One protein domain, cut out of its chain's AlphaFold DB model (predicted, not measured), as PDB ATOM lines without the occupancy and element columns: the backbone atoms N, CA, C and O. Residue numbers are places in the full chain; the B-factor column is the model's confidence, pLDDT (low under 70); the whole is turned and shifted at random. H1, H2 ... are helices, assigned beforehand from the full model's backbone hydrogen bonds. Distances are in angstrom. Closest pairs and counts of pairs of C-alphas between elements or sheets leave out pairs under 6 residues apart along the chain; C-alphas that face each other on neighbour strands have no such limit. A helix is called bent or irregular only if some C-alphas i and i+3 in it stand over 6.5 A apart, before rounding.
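Overview. This is residues 3 to 166 of the 168 residues of an uncharacterized protein of Alicyclobacillus acidocaldarius (strain Tc-4-1) (UniProt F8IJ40). Six helices form a flat up-and-down bundle of two loose layers, H4, H6 and H8 side by side over H3, H5 and H7, with the long H6 in the core. H1 and H2 pack on H4 at one edge, the tiny H9 packs on H7 near the opposite edge, and two long loops cover the end where H6 and H8 begin. The printed part has 164 residues with nine named helices, H1 to H9 in order, and no named strand; the class is all helix. It is compact, with a radius of gyration of the C-alphas of 15.0 A and spans of 43 by 42 by 21 A.

Along the chain. Find C-alpha 89 at (19.384, 16.846, 35.777); from there H6, residues 89 to 110, runs 31.8 A to C-alpha 110 at (41.180, 20.100, 12.837). Look next at H4, residues 40 to 57, 23.6 A, irregular but only just: C-alphas 45 and 48 are 6.6 A apart. H7 is residues 115 to 131, 24.3 A, and H8 residues 147 to 160, 19.9 A. H3 is residues 25 to 35, H5 62 to 72, H1 3 to 9 and H2 13 to 19. H9, residues 162 to 165, ends at C-alpha 165, (47.220, 30.256, 24.468).

Arrangement. Begin at H6, the hub, touching five helices. It touches H8 at a shallow tilt of 21 degrees, the same way; the closest C-alphas, of Gly 101 and Ala 154, are 3.9 A apart. It touches H4 at a shallow tilt of 16 degrees, the same way, closest at Tyr 48 and Val 99, C-alphas 6.9 A apart. H5 and H6 are a helical hairpin, closest at the C-alphas of Leu 72 and Ser 96, 5.4 A. H6 and H7, also a hairpin, only just touch, with 3 pairs of C-alphas within 8 A; the closest are Ala 97 and Ile 125, 6.9 A. H3 and H4 form another hairpin, at a steep tilt of 41 degrees. H1 touches H4 through residues 46 to 50 of H4 alone, the C-alphas of Ala 9 and Ile 46 being 5.8 A apart. H4 and H8 are apart. Every O i to N i+4 pair is within hydrogen-bond range in H1, H2, H3, H5, H6, H7 and H8; in H4 10 of 14 are, and H9 is too short for one.

Size, cuts and confidence. The C-alphas farthest apart, of Gly 141 and Glu 166, are 44.2 A apart. The printed part has no cut. The long links are residues 73 to 88 and 132 to 146; in the latter, 138 to 139 pair antiparallel with 143 to 144. Confidence is under 70 at residue 3 and residues 20 to 22.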
ATOM      1  N   GLU A   3      15.166   3.164  20.339       57.19
ATOM      2  CA  GLU A   3      15.418   1.956  19.528       57.19
ATOM      3  C   GLU A   3      16.170   2.213  18.201       57.19
ATOM      4  O   GLU A   3      17.123   1.492  17.916       57.19
ATOM      5  N   PRO A   4      15.883   3.294  17.442       76.75
ATOM      6  CA  PRO A   4      16.685   3.643  16.268       76.75
ATOM      7  C   PRO A   4      18.154   3.983  16.582       76.75
ATOM      8  O   PRO A   4      19.010   3.798  15.723       76.75
ATOM      9  N   LEU A   5      18.457   4.489  17.786       78.12
ATOM     10  CA  LEU A   5      19.829   4.781  18.217       78.12
ATOM     11  C   LEU A   5      20.583   3.505  18.601       78.12
ATOM     12  O   LEU A   5      21.766   3.405  18.294       78.12
ATOM     13  N   ARG A   6      19.911   2.512  19.200       82.12
ATOM     14  CA  ARG A   6      20.522   1.202  19.500       82.12
ATOM     15  C   ARG A   6      21.004   0.506  18.237       82.12
ATOM     16  O   ARG A   6      22.133   0.027  18.185       82.12
ATOM     17  N   ASP A   7      20.161   0.484  17.210       83.19
ATOM     18  CA  ASP A   7      20.534  -0.093  15.919       83.19
ATOM     19  C   ASP A   7      21.699   0.662  15.284       83.19
ATOM     20  O   ASP A   7      22.562   0.052  14.655       83.19
ATOM     21  N   LEU A   8      21.738   1.985  15.458       81.50
ATOM     22  CA  LEU A   8      22.809   2.819  14.938       81.50
ATOM     23  C   LEU A   8      24.134   2.585  15.675       81.50
ATOM     24  O   LEU A   8      25.163   2.427  15.024       81.50
ATOM     25  N   ALA A   9      24.103   2.478  17.005       82.31
ATOM     26  CA  ALA A   9      25.275   2.223  17.844       82.31
ATOM     27  C   ALA A   9      25.983   0.907  17.483       82.31
ATOM     28  O   ALA A   9      27.207   0.826  17.561       82.31
ATOM     29  N   ARG A  10      25.236  -0.099  17.006       85.31
ATOM     30  CA  ARG A  10      25.784  -1.395  16.570       85.31
ATOM     31  C   ARG A  10      26.418  -1.384  15.176       85.31
ATOM     32  O   ARG A  10      27.085  -2.354  14.822       85.31
ATOM     33  N   ARG A  11      26.187  -0.353  14.355       84.81
ATOM     34  CA  ARG A  11      26.802  -0.262  13.019       84.81
ATOM     35  C   ARG A  11      28.283   0.044  13.159       84.81
ATOM     36  O   ARG A  11      28.652   0.781  14.066       84.81
ATOM     37  N   ASP A  12      29.113  -0.457  12.250       84.69
ATOM     38  CA  ASP A  12      30.503  -0.005  12.126       84.69
ATOM     39  C   ASP A  12      30.588   1.394  11.485       84.69
ATOM     40  O   ASP A  12      29.599   1.931  10.974       84.69
ATOM     41  N   ASP A  13      31.768   2.008  11.538       81.31
ATOM     42  CA  ASP A  13      31.991   3.369  11.038       81.31
ATOM     43  C   ASP A  13      31.763   3.492   9.524       81.31
ATOM     44  O   ASP A  13      31.261   4.511   9.051       81.31
ATOM     45  N   ALA A  14      32.053   2.441   8.748       79.81
ATOM     46  CA  ALA A  14      31.822   2.445   7.305       79.81
ATOM     47  C   ALA A  14      30.320   2.461   6.980       79.81
ATOM     48  O   ALA A  14      29.879   3.179   6.081       79.81
ATOM     49  N   LEU A  15      29.518   1.710   7.736       80.12
ATOM     50  CA  LEU A  15      28.063   1.685   7.631       80.12
ATOM     51  C   LEU A  15      27.426   2.980   8.136       80.12
ATOM     52  O   LEU A  15      26.432   3.412   7.554       80.12
ATOM     53  N   LEU A  16      27.974   3.603   9.184       80.44
ATOM     54  CA  LEU A  16      27.532   4.927   9.632       80.44
ATOM     55  C   LEU A  16      27.794   5.984   8.566       80.44
ATOM     56  O   LEU A  16      26.876   6.713   8.199       80.44
ATOM     57  N   ARG A  17      29.009   6.015   8.017       77.00
ATOM     58  CA  ARG A  17      29.392   6.965   6.972       77.00
ATOM     59  C   ARG A  17      28.589   6.771   5.691       77.00
ATOM     60  O   ARG A  17      28.196   7.737   5.064       77.00
ATOM     61  N   LYS A  18      28.280   5.524   5.324       74.75
ATOM     62  CA  LYS A  18      27.382   5.236   4.197       74.75
ATOM     63  C   LYS A  18      25.930   5.636   4.481       74.75
ATOM     64  O   LYS A  18      25.187   5.937   3.553       74.75
ATOM     65  N   ALA A  19      25.494   5.557   5.737       71.50
ATOM     66  CA  ALA A  19      24.143   5.956   6.118       71.50
ATOM     67  C   ALA A  19      23.973   7.482   6.128       71.50
ATOM     68  O   ALA A  19      22.862   7.952   5.895       71.50
ATOM     69  N   TYR A  20      25.056   8.220   6.382       69.50
ATOM     70  CA  TYR A  20      25.059   9.670   6.522       69.50
ATOM     71  C   TYR A  20      26.258  10.275   5.788       69.50
ATOM     72  O   TYR A  20      27.352  10.353   6.346       69.50
ATOM     73  N   ASP A  21      26.033  10.723   4.548       65.56
ATOM     74  CA  ASP A  21      26.986  11.593   3.839       65.56
ATOM     75  C   ASP A  21      27.150  12.930   4.591       65.56
ATOM     76  O   ASP A  21      28.257  13.451   4.704       65.56
ATOM     77  N   GLU A  22      26.057  13.415   5.192       67.06
ATOM     78  CA  GLU A  22      26.013  14.476   6.200       67.06
ATOM     79  C   GLU A  22      25.139  14.006   7.370       67.06
ATOM     80  O   GLU A  22      24.099  13.366   7.166       67.06
ATOM     81  N   CYS A  23      25.548  14.303   8.607       80.50
ATOM     82  CA  CYS A  23      24.759  13.954   9.783       80.50
ATOM     83  C   CYS A  23      23.403  14.695   9.771       80.50
ATOM     84  O   CYS A  23      23.373  15.922   9.690       80.50
ATOM     85  N   PRO A  24      22.254  14.004   9.887       86.69
ATOM     86  CA  PRO A  24      20.964  14.679   9.974       86.69
ATOM     87  C   PRO A  24      20.815  15.412  11.306       86.69
ATOM     88  O   PRO A  24      21.134  14.864  12.368       86.69
ATOM     89  N   ILE A  25      20.236  16.610  11.275       88.88
ATOM     90  CA  ILE A  25      19.974  17.405  12.481       88.88
ATOM     91  C   ILE A  25      19.043  16.666  13.459       88.88
ATOM     92  O   ILE A  25      19.164  16.784  14.677       88.88
ATOM     93  N   GLU A  26      18.133  15.831  12.951       90.44
ATOM     94  CA  GLU A  26      17.237  15.004  13.760       90.44
ATOM     95  C   GLU A  26      17.995  13.929  14.541       90.44
ATOM     96  O   GLU A  26      17.567  13.555  15.635       90.44
ATOM     97  N   LEU A  27      19.111  13.423  14.002       91.56
ATOM     98  CA  LEU A  27      19.975  12.500  14.731       91.56
ATOM     99  C   LEU A  27      20.672  13.234  15.875       91.56
ATOM    100  O   LEU A  27      20.610  12.758  17.006       91.56
ATOM    101  N   LEU A  28      21.247  14.413  15.614       94.56
ATOM    102  CA  LEU A  28      21.898  15.225  16.647       94.56
ATOM    103  C   LEU A  28      20.930  15.568  17.788       94.56
ATOM    104  O   LEU A  28      21.258  15.353  18.951       94.56
ATOM    105  N   ASN A  29      19.699  15.976  17.469       95.25
ATOM    106  CA  ASN A  29      18.654  16.223  18.468       95.25
ATOM    107  C   ASN A  29      18.310  14.980  19.306       95.25
ATOM    108  O   ASN A  29      18.110  15.070  20.517       95.25
ATOM    109  N   ARG A  30      18.246  13.795  18.684       94.94
ATOM    110  CA  ARG A  30      18.000  12.540  19.414       94.94
ATOM    111  C   ARG A  30      19.157  12.175  20.331       94.94
ATOM    112  O   ARG A  30      18.906  11.691  21.431       94.94
ATOM    113  N   LEU A  31      20.392  12.391  19.888       96.12
ATOM    114  CA  LEU A  31      21.576  12.149  20.704       96.12
ATOM    115  C   LEU A  31      21.629  13.127  21.883       96.12
ATOM    116  O   LEU A  31      21.804  12.679  23.011       96.12
ATOM    117  N   LEU A  32      21.362  14.419  21.653       97.44
ATOM    118  CA  LEU A  32      21.227  15.436  22.702       97.44
ATOM    119  C   LEU A  32      20.193  15.030  23.761       97.44
ATOM    120  O   LEU A  32      20.489  15.075  24.951       97.44
ATOM    121  N   ALA A  33      19.012  14.561  23.346       96.56
ATOM    122  CA  ALA A  33      18.008  14.036  24.273       96.56
ATOM    123  C   ALA A  33      18.481  12.762  25.002       96.56
ATOM    124  O   ALA A  33      18.160  12.561  26.172       96.56
ATOM    125  N   GLY A  34      19.259  11.911  24.328       96.50
ATOM    126  CA  GLY A  34      19.859  10.708  24.907       96.50
ATOM    127  C   GLY A  34      20.834  10.999  26.051       96.50
ATOM    128  O   GLY A  34      20.844  10.255  27.026       96.50
ATOM    129  N   LEU A  35      21.578  12.112  25.996       97.00
ATOM    130  CA  LEU A  35      22.493  12.524  27.077       97.00
ATOM    131  C   LEU A  35      21.770  12.801  28.406       97.00
ATOM    132  O   LEU A  35      22.360  12.679  29.476       97.00
ATOM    133  N   HIS A  36      20.488  13.173  28.349       96.44
ATOM    134  CA  HIS A  36      19.666  13.449  29.532       96.44
ATOM    135  C   HIS A  36      19.038  12.192  30.144       96.44
ATOM    136  O   HIS A  36      18.400  12.277  31.195       96.44
ATOM    137  N   ALA A  37      19.176  11.028  29.505       94.75
ATOM    138  CA  ALA A  37      18.564   9.805  29.997       94.75
ATOM    139  C   ALA A  37      19.207   9.361  31.328       94.75
ATOM    140  O   ALA A  37      20.429   9.211  31.393       94.75
ATOM    141  N   PRO A  38      18.415   9.074  32.381       91.06
ATOM    142  CA  PRO A  38      18.908   8.484  33.626       91.06
ATOM    143  C   PRO A  38      19.139   6.968  33.474       91.06
ATOM    144  O   PRO A  38      18.687   6.173  34.298       91.06
ATOM    145  N   ASP A  39      19.788   6.582  32.378       94.25
ATOM    146  CA  ASP A  39      20.083   5.213  31.972       94.25
ATOM    147  C   ASP A  39      21.455   5.197  31.286       94.25
ATOM    148  O   ASP A  39      21.621   5.773  30.210       94.25
ATOM    149  N   GLY A  40      22.426   4.546  31.927       91.62
ATOM    150  CA  GLY A  40      23.819   4.468  31.499       91.62
ATOM    151  C   GLY A  40      23.995   3.833  30.125       91.62
ATOM    152  O   GLY A  40      24.864   4.267  29.377       91.62
ATOM    153  N   GLU A  41      23.135   2.883  29.746       93.06
ATOM    154  CA  GLU A  41      23.159   2.326  28.387       93.06
ATOM    155  C   GLU A  41      22.859   3.439  27.367       93.06
ATOM    156  O   GLU A  41      23.485   3.547  26.316       93.06
ATOM    157  N   VAL A  42      21.906   4.315  27.688       94.38
ATOM    158  CA  VAL A  42      21.426   5.347  26.769       94.38
ATOM    159  C   VAL A  42      22.362   6.547  26.722       94.38
ATOM    160  O   VAL A  42      22.720   6.974  25.623       94.38
ATOM    161  N   CYS A  43      22.741   7.109  27.870       94.94
ATOM    162  CA  CYS A  43      23.550   8.327  27.899       94.94
ATOM    163  C   CYS A  43      25.017   8.066  27.527       94.94
ATOM    164  O   CYS A  43      25.585   8.847  26.763       94.94
ATOM    165  N   ASP A  44      25.595   6.949  27.977       94.38
ATOM    166  CA  ASP A  44      27.018   6.628  27.809       94.38
ATOM    167  C   ASP A  44      27.269   5.718  26.590       94.38
ATOM    168  O   ASP A  44      27.856   6.125  25.577       94.38
ATOM    169  N   GLU A  45      26.747   4.488  26.637       93.75
ATOM    170  CA  GLU A  45      27.057   3.447  25.642       93.75
ATOM    171  C   GLU A  45      26.463   3.744  24.257       93.75
ATOM    172  O   GLU A  45      26.987   3.290  23.237       93.75
ATOM    173  N   ILE A  46      25.377   4.522  24.198       94.44
ATOM    174  CA  ILE A  46      24.700   4.882  22.949       94.44
ATOM    175  C   ILE A  46      24.966   6.341  22.583       94.44
ATOM    176  O   ILE A  46      25.598   6.596  21.559       94.44
ATOM    177  N   ALA A  47      24.451   7.303  23.353       96.19
ATOM    178  CA  ALA A  47      24.418   8.698  22.926       96.19
ATOM    179  C   ALA A  47      25.822   9.316  22.872       96.19
ATOM    180  O   ALA A  47      26.235   9.788  21.810       96.19
ATOM    181  N   TYR A  48      26.569   9.266  23.977       97.06
ATOM    182  CA  TYR A  48      27.944   9.760  24.026       97.06
ATOM    183  C   TYR A  48      28.857   9.017  23.041       97.06
ATOM    184  O   TYR A  48      29.529   9.648  22.223       97.06
ATOM    185  N   SER A  49      28.812   7.684  23.036       95.38
ATOM    186  CA  SER A  49      29.622   6.868  22.122       95.38
ATOM    187  C   SER A  49      29.362   7.185  20.641       95.38
ATOM    188  O   SER A  49      30.305   7.283  19.851       95.38
ATOM    189  N   LEU A  50      28.102   7.399  20.239       94.44
ATOM    190  CA  LEU A  50      27.775   7.818  18.873       94.44
ATOM    191  C   LEU A  50      28.260   9.237  18.563       94.44
ATOM    192  O   LEU A  50      28.769   9.450  17.463       94.44
ATOM    193  N   PHE A  51      28.161  10.187  19.502       95.94
ATOM    194  CA  PHE A  51      28.747  11.519  19.315       95.94
ATOM    195  C   PHE A  51      30.245  11.432  19.036       95.94
ATOM    196  O   PHE A  51      30.704  11.998  18.043       95.94
ATOM    197  N   CYS A  52      30.991  10.683  19.853       95.50
ATOM    198  CA  CYS A  52      32.434  10.523  19.676       95.50
ATOM    199  C   CYS A  52      32.777   9.987  18.285       95.50
ATOM    200  O   CYS A  52      33.626  10.541  17.589       95.50
ATOM    201  N   ARG A  53      32.057   8.956  17.832       94.00
ATOM    202  CA  ARG A  53      32.261   8.367  16.503       94.00
ATOM    203  C   ARG A  53      31.951   9.353  15.379       94.00
ATOM    204  O   ARG A  53      32.747   9.486  14.454       94.00
ATOM    205  N   LEU A  54      30.820  10.057  15.441       93.44
ATOM    206  CA  LEU A  54      30.430  11.034  14.414       93.44
ATOM    207  C   LEU A  54      31.440  12.185  14.306       93.44
ATOM    208  O   LEU A  54      31.809  12.580  13.196       93.44
ATOM    209  N   LEU A  55      31.921  12.678  15.447       94.31
ATOM    210  CA  LEU A  55      32.935  13.729  15.524       94.31
ATOM    211  C   LEU A  55      34.287  13.243  14.979       94.31
ATOM    212  O   LEU A  55      34.870  13.884  14.098       94.31
ATOM    213  N   GLU A  56      34.754  12.065  15.400       93.25
ATOM    214  CA  GLU A  56      36.030  11.509  14.939       93.25
ATOM    215  C   GLU A  56      35.997  11.136  13.448       93.25
ATOM    216  O   GLU A  56      36.986  11.291  12.741       93.25
ATOM    217  N   MET A  57      34.850  10.751  12.893       91.44
ATOM    218  CA  MET A  57      34.725  10.556  11.444       91.44
ATOM    219  C   MET A  57      34.660  11.868  10.650       91.44
ATOM    220  O   MET A  57      34.820  11.840   9.425       91.44
ATOM    221  N   GLY A  58      34.415  13.001  11.322       91.19
ATOM    222  CA  GLY A  58      34.137  14.284  10.673       91.19
ATOM    223  C   GLY A  58      32.806  14.277   9.918       91.19
ATOM    224  O   GLY A  58      32.696  14.920   8.881       91.19
ATOM    225  N   ALA A  59      31.826  13.506  10.399       91.06
ATOM    226  CA  ALA A  59      30.519  13.345   9.755       91.06
ATOM    227  C   ALA A  59      29.547  14.503  10.051       91.06
ATOM    228  O   ALA A  59      28.479  14.580   9.445       91.06
ATOM    229  N   ILE A  60      29.896  15.378  11.000       92.69
ATOM    230  CA  ILE A  60      29.138  16.580  11.352       92.69
ATOM    231  C   ILE A  60      29.797  17.774  10.638       92.69
ATOM    232  O   ILE A  60      30.941  18.098  10.971       92.69
ATOM    233  N   PRO A  61      29.121  18.413   9.664       91.75
ATOM    234  CA  PRO A  61      29.631  19.599   8.979       91.75
ATOM    235  C   PRO A  61      29.916  20.765   9.941       91.75
ATOM    236  O   PRO A  61      29.259  20.854  10.984       91.75
ATOM    237  N   PRO A  62      30.841  21.684   9.608       92.88
ATOM    238  CA  PRO A  62      31.223  22.791  10.490       92.88
ATOM    239  C   PRO A  62      30.043  23.629  11.003       92.88
ATOM    240  O   PRO A  62      29.980  23.929  12.194       92.88
ATOM    241  N   GLU A  63      29.068  23.952  10.150       93.50
ATOM    242  CA  GLU A  63      27.888  24.728  10.542       93.50
ATOM    243  C   GLU A  63      26.990  23.980  11.539       93.50
ATOM    244  O   GLU A  63      26.469  24.576  12.483       93.50
ATOM    245  N   GLN A  64      26.851  22.660  11.384       95.31
ATOM    246  CA  GLN A  64      26.106  21.834  12.332       95.31
ATOM    247  C   GLN A  64      26.885  21.617  13.626       95.31
ATOM    248  O   GLN A  64      26.277  21.510  14.689       95.31
ATOM    249  N   LEU A  65      28.215  21.549  13.550       96.19
ATOM    250  CA  LEU A  65      29.073  21.423  14.719       96.19
ATOM    251  C   LEU A  65      29.001  22.684  15.582       96.19
ATOM    252  O   LEU A  65      28.858  22.571  16.796       96.19
ATOM    253  N   ALA A  66      29.029  23.867  14.957       97.00
ATOM    254  CA  ALA A  66      28.816  25.141  15.636       97.00
ATOM    255  C   ALA A  66      27.446  25.179  16.331       97.00
ATOM    256  O   ALA A  66      27.378  25.417  17.538       97.00
ATOM    257  N   TRP A  67      26.371  24.839  15.610       97.00
ATOM    258  CA  TRP A  67      25.026  24.748  16.187       97.00
ATOM    259  C   TRP A  67      24.954  23.754  17.356       97.00
ATOM    260  O   TRP A  67      24.410  24.075  18.411       97.00
ATOM    261  N   LEU A  68      25.520  22.553  17.196       97.62
ATOM    262  CA  LEU A  68      25.537  21.522  18.235       97.62
ATOM    263  C   LEU A  68      26.242  22.037  19.488       97.62
ATOM    264  O   LEU A  68      25.773  21.802  20.604       97.62
ATOM    265  N   PHE A  69      27.354  22.747  19.307       97.94
ATOM    266  CA  PHE A  69      28.106  23.304  20.414       97.94
ATOM    267  C   PHE A  69      27.286  24.356  21.169       97.94
ATOM    268  O   PHE A  69      27.193  24.293  22.392       97.94
ATOM    269  N   GLU A  70      26.608  25.256  20.457       97.88
ATOM    270  CA  GLU A  70      25.683  26.219  21.067       97.88
ATOM    271  C   GLU A  70      24.565  25.525  21.859       97.88
ATOM    272  O   GLU A  70      24.267  25.935  22.983       97.88
ATOM    273  N   GLN A  71      23.981  24.442  21.325       98.44
ATOM    274  CA  GLN A  71      22.960  23.681  22.052       98.44
ATOM    275  C   GLN A  71      23.522  23.081  23.341       98.44
ATOM    276  O   GLN A  71      22.915  23.239  24.399       98.44
ATOM    277  N   LEU A  72      24.693  22.437  23.278       98.69
ATOM    278  CA  LEU A  72      25.337  21.820  24.440       98.69
ATOM    279  C   LEU A  72      25.616  22.842  25.543       98.69
ATOM    280  O   LEU A  72      25.423  22.526  26.711       98.69
ATOM    281  N   LEU A  73      26.029  24.062  25.192       98.69
ATOM    282  CA  LEU A  73      26.383  25.123  26.142       98.69
ATOM    283  C   LEU A  73      25.172  25.892  26.705       98.69
ATOM    284  O   LEU A  73      25.352  26.793  27.527       98.69
ATOM    285  N   SER A  74      23.953  25.559  26.279       98.56
ATOM    286  CA  SER A  74      22.728  26.278  26.640       98.56
ATOM    287  C   SER A  74      22.188  25.963  28.046       98.56
ATOM    288  O   SER A  74      22.637  25.043  28.744       98.56
ATOM    289  N   ASP A  75      21.155  26.714  28.440       98.19
ATOM    290  CA  ASP A  75      20.371  26.483  29.661       98.19
ATOM    291  C   ASP A  75      19.526  25.201  29.616       98.19
ATOM    292  O   ASP A  75      19.148  24.688  30.669       98.19
ATOM    293  N   ASP A  76      19.299  24.632  28.430       98.19
ATOM    294  CA  ASP A  76      18.609  23.350  28.262       98.19
ATOM    295  C   ASP A  76      19.568  22.148  28.343       98.19
ATOM    296  O   ASP A  76      19.125  21.001  28.411       98.19
ATOM    297  N   HIS A  77      20.884  22.394  28.394       98.62
ATOM    298  CA  HIS A  77      21.927  21.367  28.424       98.62
ATOM    299  C   HIS A  77      22.935  21.599  29.554       98.62
ATOM    300  O   HIS A  77      22.637  21.253  30.696       98.62
ATOM    301  N   LEU A  78      24.111  22.182  29.287       98.69
ATOM    302  CA  LEU A  78      25.187  22.362  30.272       98.69
ATOM    303  C   LEU A  78      24.717  23.058  31.557       98.69
ATOM    304  O   LEU A  78      25.197  22.737  32.646       98.69
ATOM    305  N   PHE A  79      23.747  23.971  31.457       98.69
ATOM    306  CA  PHE A  79      23.204  24.696  32.609       98.69
ATOM    307  C   PHE A  79      21.807  24.235  33.048       98.69
ATOM    308  O   PHE A  79      21.211  24.852  33.937       98.69
ATOM    309  N   TYR A  80      21.314  23.106  32.527       98.44
ATOM    310  CA  TYR A  80      19.988  22.586  32.849       98.44
ATOM    311  C   TYR A  80      19.821  22.301  34.341       98.44
ATOM    312  O   TYR A  80      20.409  21.373  34.902       98.44
ATOM    313  N   GLY A  81      19.013  23.127  35.011       97.44
ATOM    314  CA  GLY A  81      18.797  23.030  36.454       97.44
ATOM    315  C   GLY A  81      20.075  23.215  37.281       97.44
ATOM    316  O   GLY A  81      20.181  22.631  38.360       97.44
ATOM    317  N   ILE A  82      21.054  23.981  36.784       98.12
ATOM    318  CA  ILE A  82      22.360  24.164  37.427       98.12
ATOM    319  C   ILE A  82      22.239  24.499  38.924       98.12
ATOM    320  O   ILE A  82      21.423  25.317  39.351       98.12
ATOM    321  N   GLY A  83      23.060  23.833  39.738       95.00
ATOM    322  CA  GLY A  83      23.068  23.970  41.196       95.00
ATOM    323  C   GLY A  83      22.124  23.020  41.940       95.00
ATOM    324  O   GLY A  83      22.266  22.875  43.156       95.00
ATOM    325  N   ARG A  84      21.208  22.329  41.244       97.56
ATOM    326  CA  ARG A  84      20.436  21.223  41.831       97.56
ATOM    327  C   ARG A  84      21.332  20.016  42.098       97.56
ATOM    328  O   ARG A  84      22.254  19.736  41.334       97.56
ATOM    329  N   VAL A  85      21.025  19.301  43.178       97.56
ATOM    330  CA  VAL A  85      21.750  18.107  43.627       97.56
ATOM    331  C   VAL A  85      20.751  16.996  43.916       97.56
ATOM    332  O   VAL A  85      19.741  17.228  44.580       97.56
ATOM    333  N   GLY A  86      21.051  15.782  43.459       95.38
ATOM    334  CA  GLY A  86      20.293  14.577  43.805       95.38
ATOM    335  C   GLY A  86      19.236  14.149  42.783       95.38
ATOM    336  O   GLY A  86      18.882  12.970  42.768       95.38
ATOM    337  N   ASP A  87      18.788  15.041  41.897       96.38
ATOM    338  CA  ASP A  87      17.864  14.712  40.803       96.38
ATOM    339  C   ASP A  87      18.602  14.262  39.525       96.38
ATOM    340  O   ASP A  87      19.829  14.172  39.495       96.38
ATOM    341  N   ASP A  88      17.867  13.946  38.463       97.06
ATOM    342  CA  ASP A  88      18.456  13.402  37.232       97.06
ATOM    343  C   ASP A  88      18.998  14.475  36.280       97.06
ATOM    344  O   ASP A  88      19.613  14.151  35.269       97.06
ATOM    345  N   SER A  89      18.858  15.762  36.617       97.38
ATOM    346  CA  SER A  89      19.384  16.846  35.777       97.38
ATOM    347  C   SER A  89      20.914  16.807  35.648       97.38
ATOM    348  O   SER A  89      21.463  17.323  34.676       97.38
ATOM    349  N   VAL A  90      21.611  16.156  36.591       97.88
ATOM    350  CA  VAL A  90      23.071  15.990  36.552       97.88
ATOM    351  C   VAL A  90      23.547  15.201  35.329       97.88
ATOM    352  O   VAL A  90      24.624  15.504  34.826       97.88
ATOM    353  N   PHE A  91      22.769  14.232  34.825       97.75
ATOM    354  CA  PHE A  91      23.173  13.424  33.666       97.75
ATOM    355  C   PHE A  91      23.286  14.309  32.423       97.75
ATOM    356  O   PHE A  91      24.359  14.389  31.829       97.75
ATOM    357  N   GLY A  92      22.231  15.075  32.125       97.81
ATOM    358  CA  GLY A  92      22.217  16.016  31.005       97.81
ATOM    359  C   GLY A  92      23.363  17.024  31.072       97.81
ATOM    360  O   GLY A  92      24.101  17.165  30.098       97.81
ATOM    361  N   ARG A  93      23.583  17.669  32.227       98.50
ATOM    362  CA  ARG A  93      24.685  18.637  32.391       98.50
ATOM    363  C   ARG A  93      26.059  17.994  32.214       98.50
ATOM    364  O   ARG A  93      26.881  18.491  31.450       98.50
ATOM    365  N   SER A  94      26.287  16.877  32.898       98.50
ATOM    366  CA  SER A  94      27.573  16.184  32.917       98.50
ATOM    367  C   SER A  94      27.968  15.655  31.539       98.50
ATOM    368  O   SER A  94      29.084  15.887  31.079       98.50
ATOM    369  N   PHE A  95      27.050  14.984  30.843       98.62
ATOM    370  CA  PHE A  95      27.312  14.495  29.493       98.62
ATOM    371  C   PHE A  95      27.400  15.629  28.468       98.62
ATOM    372  O   PHE A  95      28.172  15.524  27.519       98.62
ATOM    373  N   SER A  96      26.689  16.745  28.676       98.75
ATOM    374  CA  SER A  96      26.867  17.934  27.833       98.75
ATOM    375  C   SER A  96      28.276  18.515  27.979       98.75
ATOM    376  O   SER A  96      28.900  18.839  26.971       98.75
ATOM    377  N   ALA A  97      28.815  18.576  29.204       98.75
ATOM    378  CA  ALA A  97      30.200  18.980  29.446       98.75
ATOM    379  C   ALA A  97      31.198  18.029  28.765       98.75
ATOM    380  O   ALA A  97      32.137  18.490  28.119       98.75
ATOM    381  N   LEU A  98      30.967  16.715  28.857       98.75
ATOM    382  CA  LEU A  98      31.837  15.713  28.242       98.75
ATOM    383  C   LEU A  98      31.887  15.839  26.714       98.75
ATOM    384  O   LEU A  98      32.971  15.878  26.132       98.75
ATOM    385  N   VAL A  99      30.725  15.940  26.055       98.75
ATOM    386  CA  VAL A  99      30.657  16.100  24.592       98.75
ATOM    387  C   VAL A  99      31.265  17.436  24.169       98.75
ATOM    388  O   VAL A  99      32.035  17.470  23.214       98.75
ATOM    389  N   ALA A 100      30.992  18.522  24.896       98.81
ATOM    390  CA  ALA A 100      31.604  19.829  24.655       98.81
ATOM    391  C   ALA A 100      33.143  19.779  24.734       98.81
ATOM    392  O   ALA A 100      33.825  20.310  23.858       98.81
ATOM    393  N   GLY A 101      33.694  19.091  25.738       98.69
ATOM    394  CA  GLY A 101      35.133  18.845  25.849       98.69
ATOM    395  C   GLY A 101      35.692  18.052  24.665       98.69
ATOM    396  O   GLY A 101      36.734  18.406  24.118       98.69
ATOM    397  N   TYR A 102      34.974  17.023  24.215       98.69
ATOM    398  CA  TYR A 102      35.393  16.219  23.066       98.69
ATOM    399  C   TYR A 102      35.337  16.997  21.740       98.69
ATOM    400  O   TYR A 102      36.213  16.834  20.893       98.69
ATOM    401  N   ILE A 103      34.361  17.897  21.570       98.62
ATOM    402  CA  ILE A 103      34.321  18.824  20.428       98.62
ATOM    403  C   ILE A 103      35.571  19.714  20.419       98.62
ATOM    404  O   ILE A 103      36.181  19.867  19.363       98.62
ATOM    405  N   LEU A 104      35.987  20.252  21.574       98.56
ATOM    406  CA  LEU A 104      37.219  21.046  21.673       98.56
ATOM    407  C   LEU A 104      38.467  20.229  21.323       98.56
ATOM    408  O   LEU A 104      39.334  20.739  20.624       98.56
ATOM    409  N   ASP A 105      38.571  18.972  21.756       98.12
ATOM    410  CA  ASP A 105      39.701  18.111  21.372       98.12
ATOM    411  C   ASP A 105      39.773  17.890  19.850       98.12
ATOM    412  O   ASP A 105      40.838  18.001  19.231       98.12
ATOM    413  N   VAL A 106      38.628  17.613  19.223       97.56
ATOM    414  CA  VAL A 106      38.537  17.444  17.767       97.56
ATOM    415  C   VAL A 106      38.878  18.749  17.048       97.56
ATOM    416  O   VAL A 106      39.635  18.729  16.070       97.56
ATOM    417  N   ASP A 107      38.373  19.886  17.530       97.94
ATOM    418  CA  ASP A 107      38.656  21.197  16.945       97.94
ATOM    419  C   ASP A 107      40.124  21.607  17.107       97.94
ATOM    420  O   ASP A 107      40.733  22.079  16.148       97.94
ATOM    421  N   ALA A 108      40.761  21.313  18.242       97.06
ATOM    422  CA  ALA A 108      42.183  21.587  18.450       97.06
ATOM    423  C   ALA A 108      43.061  20.927  17.371       97.06
ATOM    424  O   ALA A 108      44.070  21.499  16.943       97.06
ATOM    425  N   ARG A 109      42.655  19.738  16.900       96.12
ATOM    426  CA  ARG A 109      43.334  18.970  15.845       96.12
ATOM    427  C   ARG A 109      42.968  19.422  14.428       96.12
ATOM    428  O   ARG A 109      43.807  19.310  13.536       96.12
ATOM    429  N   ARG A 110      41.730  19.877  14.194       95.62
ATOM    430  CA  ARG A 110      41.180  20.100  12.837       95.62
ATOM    431  C   ARG A 110      40.932  21.560  12.463       95.62
ATOM    432  O   ARG A 110      40.886  21.847  11.272       95.62
ATOM    433  N   ARG A 111      40.803  22.452  13.447       94.50
ATOM    434  CA  ARG A 111      40.522  23.892  13.310       94.50
ATOM    435  C   ARG A 111      39.308  24.165  12.411       94.50
ATOM    436  O   ARG A 111      39.426  24.824  11.382       94.50
ATOM    437  N   VAL A 112      38.161  23.595  12.780       95.25
ATOM    438  CA  VAL A 112      36.901  23.661  12.017       95.25
ATOM    439  C   VAL A 112      35.924  24.707  12.554       95.25
ATOM    440  O   VAL A 112      35.038  25.127  11.815       95.25
ATOM    441  N   LEU A 113      36.072  25.131  13.810       97.06
ATOM    442  CA  LEU A 113      35.251  26.158  14.442       97.06
ATOM    443  C   LEU A 113      35.929  27.530  14.406       97.06
ATOM    444  O   LEU A 113      37.155  27.661  14.428       97.06
ATOM    445  N   GLU A 114      35.108  28.579  14.398       96.44
ATOM    446  CA  GLU A 114      35.606  29.942  14.537       96.44
ATOM    447  C   GLU A 114      36.121  30.208  15.956       96.44
ATOM    448  O   GLU A 114      35.578  29.719  16.951       96.44
ATOM    449  N   ARG A 115      37.154  31.053  16.056       96.00
ATOM    450  CA  ARG A 115      37.818  31.396  17.323       96.00
ATOM    451  C   ARG A 115      36.842  31.878  18.398       96.00
ATOM    452  O   ARG A 115      36.980  31.484  19.553       96.00
ATOM    453  N   ASP A 116      35.866  32.704  18.034       96.25
ATOM    454  CA  ASP A 116      34.926  33.287  18.997       96.25
ATOM    455  C   ASP A 116      33.968  32.236  19.579       96.25
ATOM    456  O   ASP A 116      33.661  32.284  20.772       96.25
ATOM    457  N   ILE A 117      33.576  31.232  18.783       97.31
ATOM    458  CA  ILE A 117      32.786  30.081  19.252       97.31
ATOM    459  C   ILE A 117      33.595  29.278  20.276       97.31
ATOM    460  O   ILE A 117      33.095  28.947  21.352       97.31
ATOM    461  N   VAL A 118      34.871  29.014  19.981       98.19
ATOM    462  CA  VAL A 118      35.774  28.288  20.888       98.19
ATOM    463  C   VAL A 118      35.981  29.051  22.198       98.19
ATOM    464  O   VAL A 118      35.883  28.469  23.279       98.19
ATOM    465  N   LEU A 119      36.234  30.362  22.135       97.62
ATOM    466  CA  LEU A 119      36.394  31.198  23.330       97.62
ATOM    467  C   LEU A 119      35.116  31.233  24.174       97.62
ATOM    468  O   LEU A 119      35.188  31.127  25.402       97.62
ATOM    469  N   HIS A 120      33.949  31.331  23.532       97.56
ATOM    470  CA  HIS A 120      32.665  31.246  24.219       97.56
ATOM    471  C   HIS A 120      32.499  29.901  24.938       97.56
ATOM    472  O   HIS A 120      32.107  29.870  26.107       97.56
ATOM    473  N   ALA A 121      32.856  28.796  24.284       98.44
ATOM    474  CA  ALA A 121      32.801  27.471  24.882       98.44
ATOM    475  C   ALA A 121      33.714  27.325  26.101       98.44
ATOM    476  O   ALA A 121      33.263  26.857  27.148       98.44
ATOM    477  N   ILE A 122      34.967  27.778  25.999       98.50
ATOM    478  CA  ILE A 122      35.924  27.757  27.112       98.50
ATOM    479  C   ILE A 122      35.362  28.529  28.312       98.50
ATOM    480  O   ILE A 122      35.360  28.018  29.437       98.50
ATOM    481  N   ALA A 123      34.829  29.732  28.081       98.31
ATOM    482  CA  ALA A 123      34.227  30.546  29.132       98.31
ATOM    483  C   ALA A 123      32.999  29.864  29.764       98.31
ATOM    484  O   ALA A 123      32.852  29.851  30.990       98.31
ATOM    485  N   SER A 124      32.135  29.256  28.947       98.75
ATOM    486  CA  SER A 124      30.946  28.535  29.405       98.75
ATOM    487  C   SER A 124      31.303  27.294  30.229       98.75
ATOM    488  O   SER A 124      30.745  27.105  31.310       98.75
ATOM    489  N   ILE A 125      32.283  26.492  29.809       98.81
ATOM    490  CA  ILE A 125      32.752  25.320  30.569       98.81
ATOM    491  C   ILE A 125      33.396  25.752  31.896       98.81
ATOM    492  O   ILE A 125      33.102  25.171  32.944       98.81
ATOM    493  N   ALA A 126      34.208  26.815  31.899       98.50
ATOM    494  CA  ALA A 126      34.791  27.362  33.128       98.50
ATOM    495  C   ALA A 126      33.716  27.876  34.107       98.50
ATOM    496  O   ALA A 126      33.796  27.650  35.323       98.50
ATOM    497  N   ARG A 127      32.664  28.522  33.583       98.69
ATOM    498  CA  ARG A 127      31.490  28.929  34.370       98.69
ATOM    499  C   ARG A 127      30.770  27.713  34.945       98.69
ATOM    500  O   ARG A 127      30.499  27.691  36.144       98.69
ATOM    501  N   TYR A 128      30.497  26.700  34.125       98.69
ATOM    502  CA  TYR A 128      29.853  25.459  34.554       98.69
ATOM    503  C   TYR A 128      30.612  24.795  35.707       98.69
ATOM    504  O   TYR A 128      30.011  24.521  36.747       98.69
ATOM    505  N   ALA A 129      31.935  24.658  35.591       98.38
ATOM    506  CA  ALA A 129      32.779  24.083  36.638       98.38
ATOM    507  C   ALA A 129      32.668  24.821  37.987       98.38
ATOM    508  O   ALA A 129      32.745  24.207  39.053       98.38
ATOM    509  N   SER A 130      32.450  26.140  37.949       97.94
ATOM    510  CA  SER A 130      32.271  26.971  39.147       97.94
ATOM    511  C   SER A 130      30.851  26.889  39.727       97.94
ATOM    512  O   SER A 130      30.653  27.079  40.931       97.94
ATOM    513  N   CYS A 131      29.854  26.622  38.882       98.12
ATOM    514  CA  CYS A 131      28.442  26.590  39.254       98.12
ATOM    515  C   CYS A 131      27.947  25.198  39.675       98.12
ATOM    516  O   CYS A 131      27.022  25.120  40.486       98.12
ATOM    517  N   GLU A 132      28.532  24.115  39.157       98.25
ATOM    518  CA  GLU A 132      28.084  22.750  39.435       98.25
ATOM    519  C   GLU A 132      28.255  22.380  40.917       98.25
ATOM    520  O   GLU A 132      29.290  22.596  41.568       98.25
ATOM    521  N   ARG A 133      27.192  21.802  41.476       98.25
ATOM    522  CA  ARG A 133      27.121  21.399  42.883       98.25
ATOM    523  C   ARG A 133      26.979  19.897  43.042       98.25
ATOM    524  O   ARG A 133      27.483  19.368  44.034       98.25
ATOM    525  N   ASP A 134      26.368  19.219  42.079       98.12
ATOM    526  CA  ASP A 134      26.232  17.773  42.093       98.12
ATOM    527  C   ASP A 134      27.542  17.131  41.637       98.12
ATOM    528  O   ASP A 134      27.991  17.354  40.518       98.12
ATOM    529  N   ARG A 135      28.184  16.366  42.526       96.06
ATOM    530  CA  ARG A 135      29.484  15.703  42.303       96.06
ATOM    531  C   ARG A 135      29.360  14.182  42.255       96.06
ATOM    532  O   ARG A 135      30.345  13.477  42.471       96.06
ATOM    533  N   ARG A 136      28.144  13.657  42.077       96.94
ATOM    534  CA  ARG A 136      27.922  12.210  42.091       96.94
ATOM    535  C   ARG A 136      28.668  11.540  40.933       96.94
ATOM    536  O   ARG A 136      28.643  12.007  39.799       96.94
ATOM    537  N   GLY A 137      29.322  10.425  41.255       95.50
ATOM    538  CA  GLY A 137      29.885   9.489  40.285       95.50
ATOM    539  C   GLY A 137      28.807   8.513  39.826       95.50
ATOM    540  O   GLY A 137      27.917   8.884  39.067       95.50
ATOM    541  N   TYR A 138      28.861   7.274  40.314       96.19
ATOM    542  CA  TYR A 138      27.847   6.261  40.025       96.19
ATOM    543  C   TYR A 138      26.555   6.493  40.818       96.19
ATOM    544  O   TYR A 138      26.589   6.711  42.031       96.19
ATOM    545  N   VAL A 139      25.414   6.372  40.145       96.50
ATOM    546  CA  VAL A 139      24.077   6.386  40.738       96.50
ATOM    547  C   VAL A 139      23.439   5.004  40.537       96.50
ATOM    548  O   VAL A 139      23.173   4.613  39.396       96.50
ATOM    549  N   PRO A 140      23.176   4.244  41.619       94.62
ATOM    550  CA  PRO A 140      22.598   2.908  41.521       94.62
ATOM    551  C   PRO A 140      21.297   2.874  40.713       94.62
ATOM    552  O   PRO A 140      20.390   3.671  40.948       94.62
ATOM    553  N   GLY A 141      21.217   1.935  39.768       92.69
ATOM    554  CA  GLY A 141      20.051   1.752  38.899       92.69
ATOM    555  C   GLY A 141      19.906   2.787  37.781       92.69
ATOM    556  O   GLY A 141      18.926   2.708  37.051       92.69
ATOM    557  N   LYS A 142      20.844   3.736  37.650       94.12
ATOM    558  CA  LYS A 142      20.833   4.767  36.599       94.12
ATOM    559  C   LYS A 142      22.121   4.810  35.791       94.12
ATOM    560  O   LYS A 142      22.055   4.980  34.591       94.12
ATOM    561  N   GLY A 143      23.282   4.626  36.419       93.81
ATOM    562  CA  GLY A 143      24.579   4.665  35.738       93.81
ATOM    563  C   GLY A 143      25.471   5.798  36.235       93.81
ATOM    564  O   GLY A 143      25.318   6.280  37.360       93.81
ATOM    565  N   TRP A 144      26.436   6.207  35.417       95.75
ATOM    566  CA  TRP A 144      27.436   7.198  35.796       95.75
ATOM    567  C   TRP A 144      26.959   8.620  35.507       95.75
ATOM    568  O   TRP A 144      26.853   9.028  34.359       95.75
ATOM    569  N   ALA A 145      26.699   9.395  36.560       95.75
ATOM    570  CA  ALA A 145      26.565  10.840  36.421       95.75
ATOM    571  C   ALA A 145      27.936  11.462  36.134       95.75
ATOM    572  O   ALA A 145      28.043  12.291  35.246       95.75
ATOM    573  N   HIS A 146      28.984  11.045  36.856       95.75
ATOM    574  CA  HIS A 146      30.387  11.402  36.589       95.75
ATOM    575  C   HIS A 146      30.688  12.903  36.419       95.75
ATOM    576  O   HIS A 146      31.700  13.272  35.828       95.75
ATOM    577  N   SER A 147      29.882  13.785  37.012       97.06
ATOM    578  CA  SER A 147      29.979  15.235  36.783       97.06
ATOM    579  C   SER A 147      31.369  15.802  37.051       97.06
ATOM    580  O   SER A 147      31.884  16.568  36.244       97.06
ATOM    581  N   ALA A 148      32.027  15.388  38.138       97.88
ATOM    582  CA  ALA A 148      33.377  15.849  38.453       97.88
ATOM    583  C   ALA A 148      34.427  15.373  37.431       97.88
ATOM    584  O   ALA A 148      35.317  16.146  37.086       97.88
ATOM    585  N   ALA A 149      34.315  14.133  36.941       98.19
ATOM    586  CA  ALA A 149      35.243  13.568  35.961       98.19
ATOM    587  C   ALA A 149      35.054  14.224  34.588       98.19
ATOM    588  O   ALA A 149      35.994  14.798  34.055       98.19
ATOM    589  N   HIS A 150      33.817  14.272  34.091       98.56
ATOM    590  CA  HIS A 150      33.505  14.905  32.807       98.56
ATOM    591  C   HIS A 150      33.843  16.403  32.799       98.56
ATOM    592  O   HIS A 150      34.336  16.925  31.802       98.56
ATOM    593  N   THR A 151      33.639  17.105  33.923       98.56
ATOM    594  CA  THR A 151      34.079  18.505  34.061       98.56
ATOM    595  C   THR A 151      35.599  18.624  33.965       98.56
ATOM    596  O   THR A 151      36.095  19.555  33.335       98.56
ATOM    597  N   ALA A 152      36.348  17.712  34.593       98.62
ATOM    598  CA  ALA A 152      37.805  17.727  34.537       98.62
ATOM    599  C   ALA A 152      38.313  17.483  33.109       98.62
ATOM    600  O   ALA A 152      39.189  18.219  32.657       98.62
ATOM    601  N   ASP A 153      37.719  16.532  32.388       98.69
ATOM    602  CA  ASP A 153      38.046  16.256  30.986       98.69
ATOM    603  C   ASP A 153      37.755  17.473  30.095       98.69
ATOM    604  O   ASP A 153      38.605  17.896  29.310       98.69
ATOM    605  N   ALA A 154      36.593  18.111  30.278       98.75
ATOM    606  CA  ALA A 154      36.227  19.316  29.538       98.75
ATOM    607  C   ALA A 154      37.180  20.490  29.820       98.75
ATOM    608  O   ALA A 154      37.627  21.163  28.894       98.75
ATOM    609  N   LEU A 155      37.548  20.719  31.085       98.75
ATOM    610  CA  LEU A 155      38.523  21.750  31.458       98.75
ATOM    611  C   LEU A 155      39.924  21.449  30.914       98.75
ATOM    612  O   LEU A 155      40.635  22.376  30.523       98.75
ATOM    613  N   ALA A 156      40.323  20.177  30.873       98.62
ATOM    614  CA  ALA A 156      41.590  19.771  30.280       98.62
ATOM    615  C   ALA A 156      41.611  20.071  28.775       98.62
ATOM    616  O   ALA A 156      42.591  20.642  28.297       98.62
ATOM    617  N   ALA A 157      40.522  19.776  28.058       98.44
ATOM    618  CA  ALA A 157      40.377  20.132  26.649       98.44
ATOM    619  C   ALA A 157      40.432  21.656  26.438       98.44
ATOM    620  O   ALA A 157      41.172  22.124  25.574       98.44
ATOM    621  N   CYS A 158      39.746  22.444  27.278       98.38
ATOM    622  CA  CYS A 158      39.835  23.909  27.252       98.38
ATOM    623  C   CYS A 158      41.280  24.407  27.393       98.38
ATOM    624  O   CYS A 158      41.711  25.264  26.627       98.38
ATOM    625  N   ALA A 159      42.028  23.881  28.368       97.50
ATOM    626  CA  ALA A 159      43.396  24.314  28.648       97.50
ATOM    627  C   ALA A 159      44.401  23.894  27.561       97.50
ATOM    628  O   ALA A 159      45.407  24.569  27.362       97.50
ATOM    629  N   GLN A 160      44.144  22.777  26.879       96.69
ATOM    630  CA  GLN A 160      44.994  22.264  25.801       96.69
ATOM    631  C   GLN A 160      44.663  22.882  24.439       96.69
ATOM    632  O   GLN A 160      45.475  22.790  23.515       96.69
ATOM    633  N   HIS A 161      43.495  23.513  24.298       97.81
ATOM    634  CA  HIS A 161      43.089  24.110  23.037       97.81
ATOM    635  C   HIS A 161      44.021  25.273  22.657       97.81
ATOM    636  O   HIS A 161      44.182  26.202  23.449       97.81
ATOM    637  N   PRO A 162      44.590  25.315  21.438       96.06
ATOM    638  CA  PRO A 162      45.552  26.356  21.069       96.06
ATOM    639  C   PRO A 162      45.025  27.794  21.200       96.06
ATOM    640  O   PRO A 162      45.758  28.686  21.612       96.06
ATOM    641  N   VAL A 163      43.732  28.008  20.930       95.19
ATOM    642  CA  VAL A 163      43.067  29.316  21.110       95.19
ATOM    643  C   VAL A 163      43.195  29.844  22.547       95.19
ATOM    644  O   VAL A 163      43.236  31.056  22.736       95.19
ATOM    645  N   ALA A 164      43.302  28.971  23.553       88.69
ATOM    646  CA  ALA A 164      43.492  29.381  24.944       88.69
ATOM    647  C   ALA A 164      44.863  30.040  25.184       88.69
ATOM    648  O   ALA A 164      44.977  30.910  26.041       88.69
ATOM    649  N   ALA A 165      45.888  29.651  24.419       79.69
ATOM    650  CA  ALA A 165      47.220  30.256  24.468       79.69
ATOM    651  C   ALA A 165      47.338  31.512  23.583       79.69
ATOM    652  O   ALA A 165      48.224  32.331  23.793       79.69
ATOM    653  N   GLU A 166      46.448  31.662  22.601       77.88
ATOM    654  CA  GLU A 166      46.387  32.791  21.658       77.88
ATOM    655  C   GLU A 166      45.480  33.940  22.162       77.88
ATOM    656  O   GLU A 166      45.213  34.906  21.442       77.88
TER     657      GLU A 166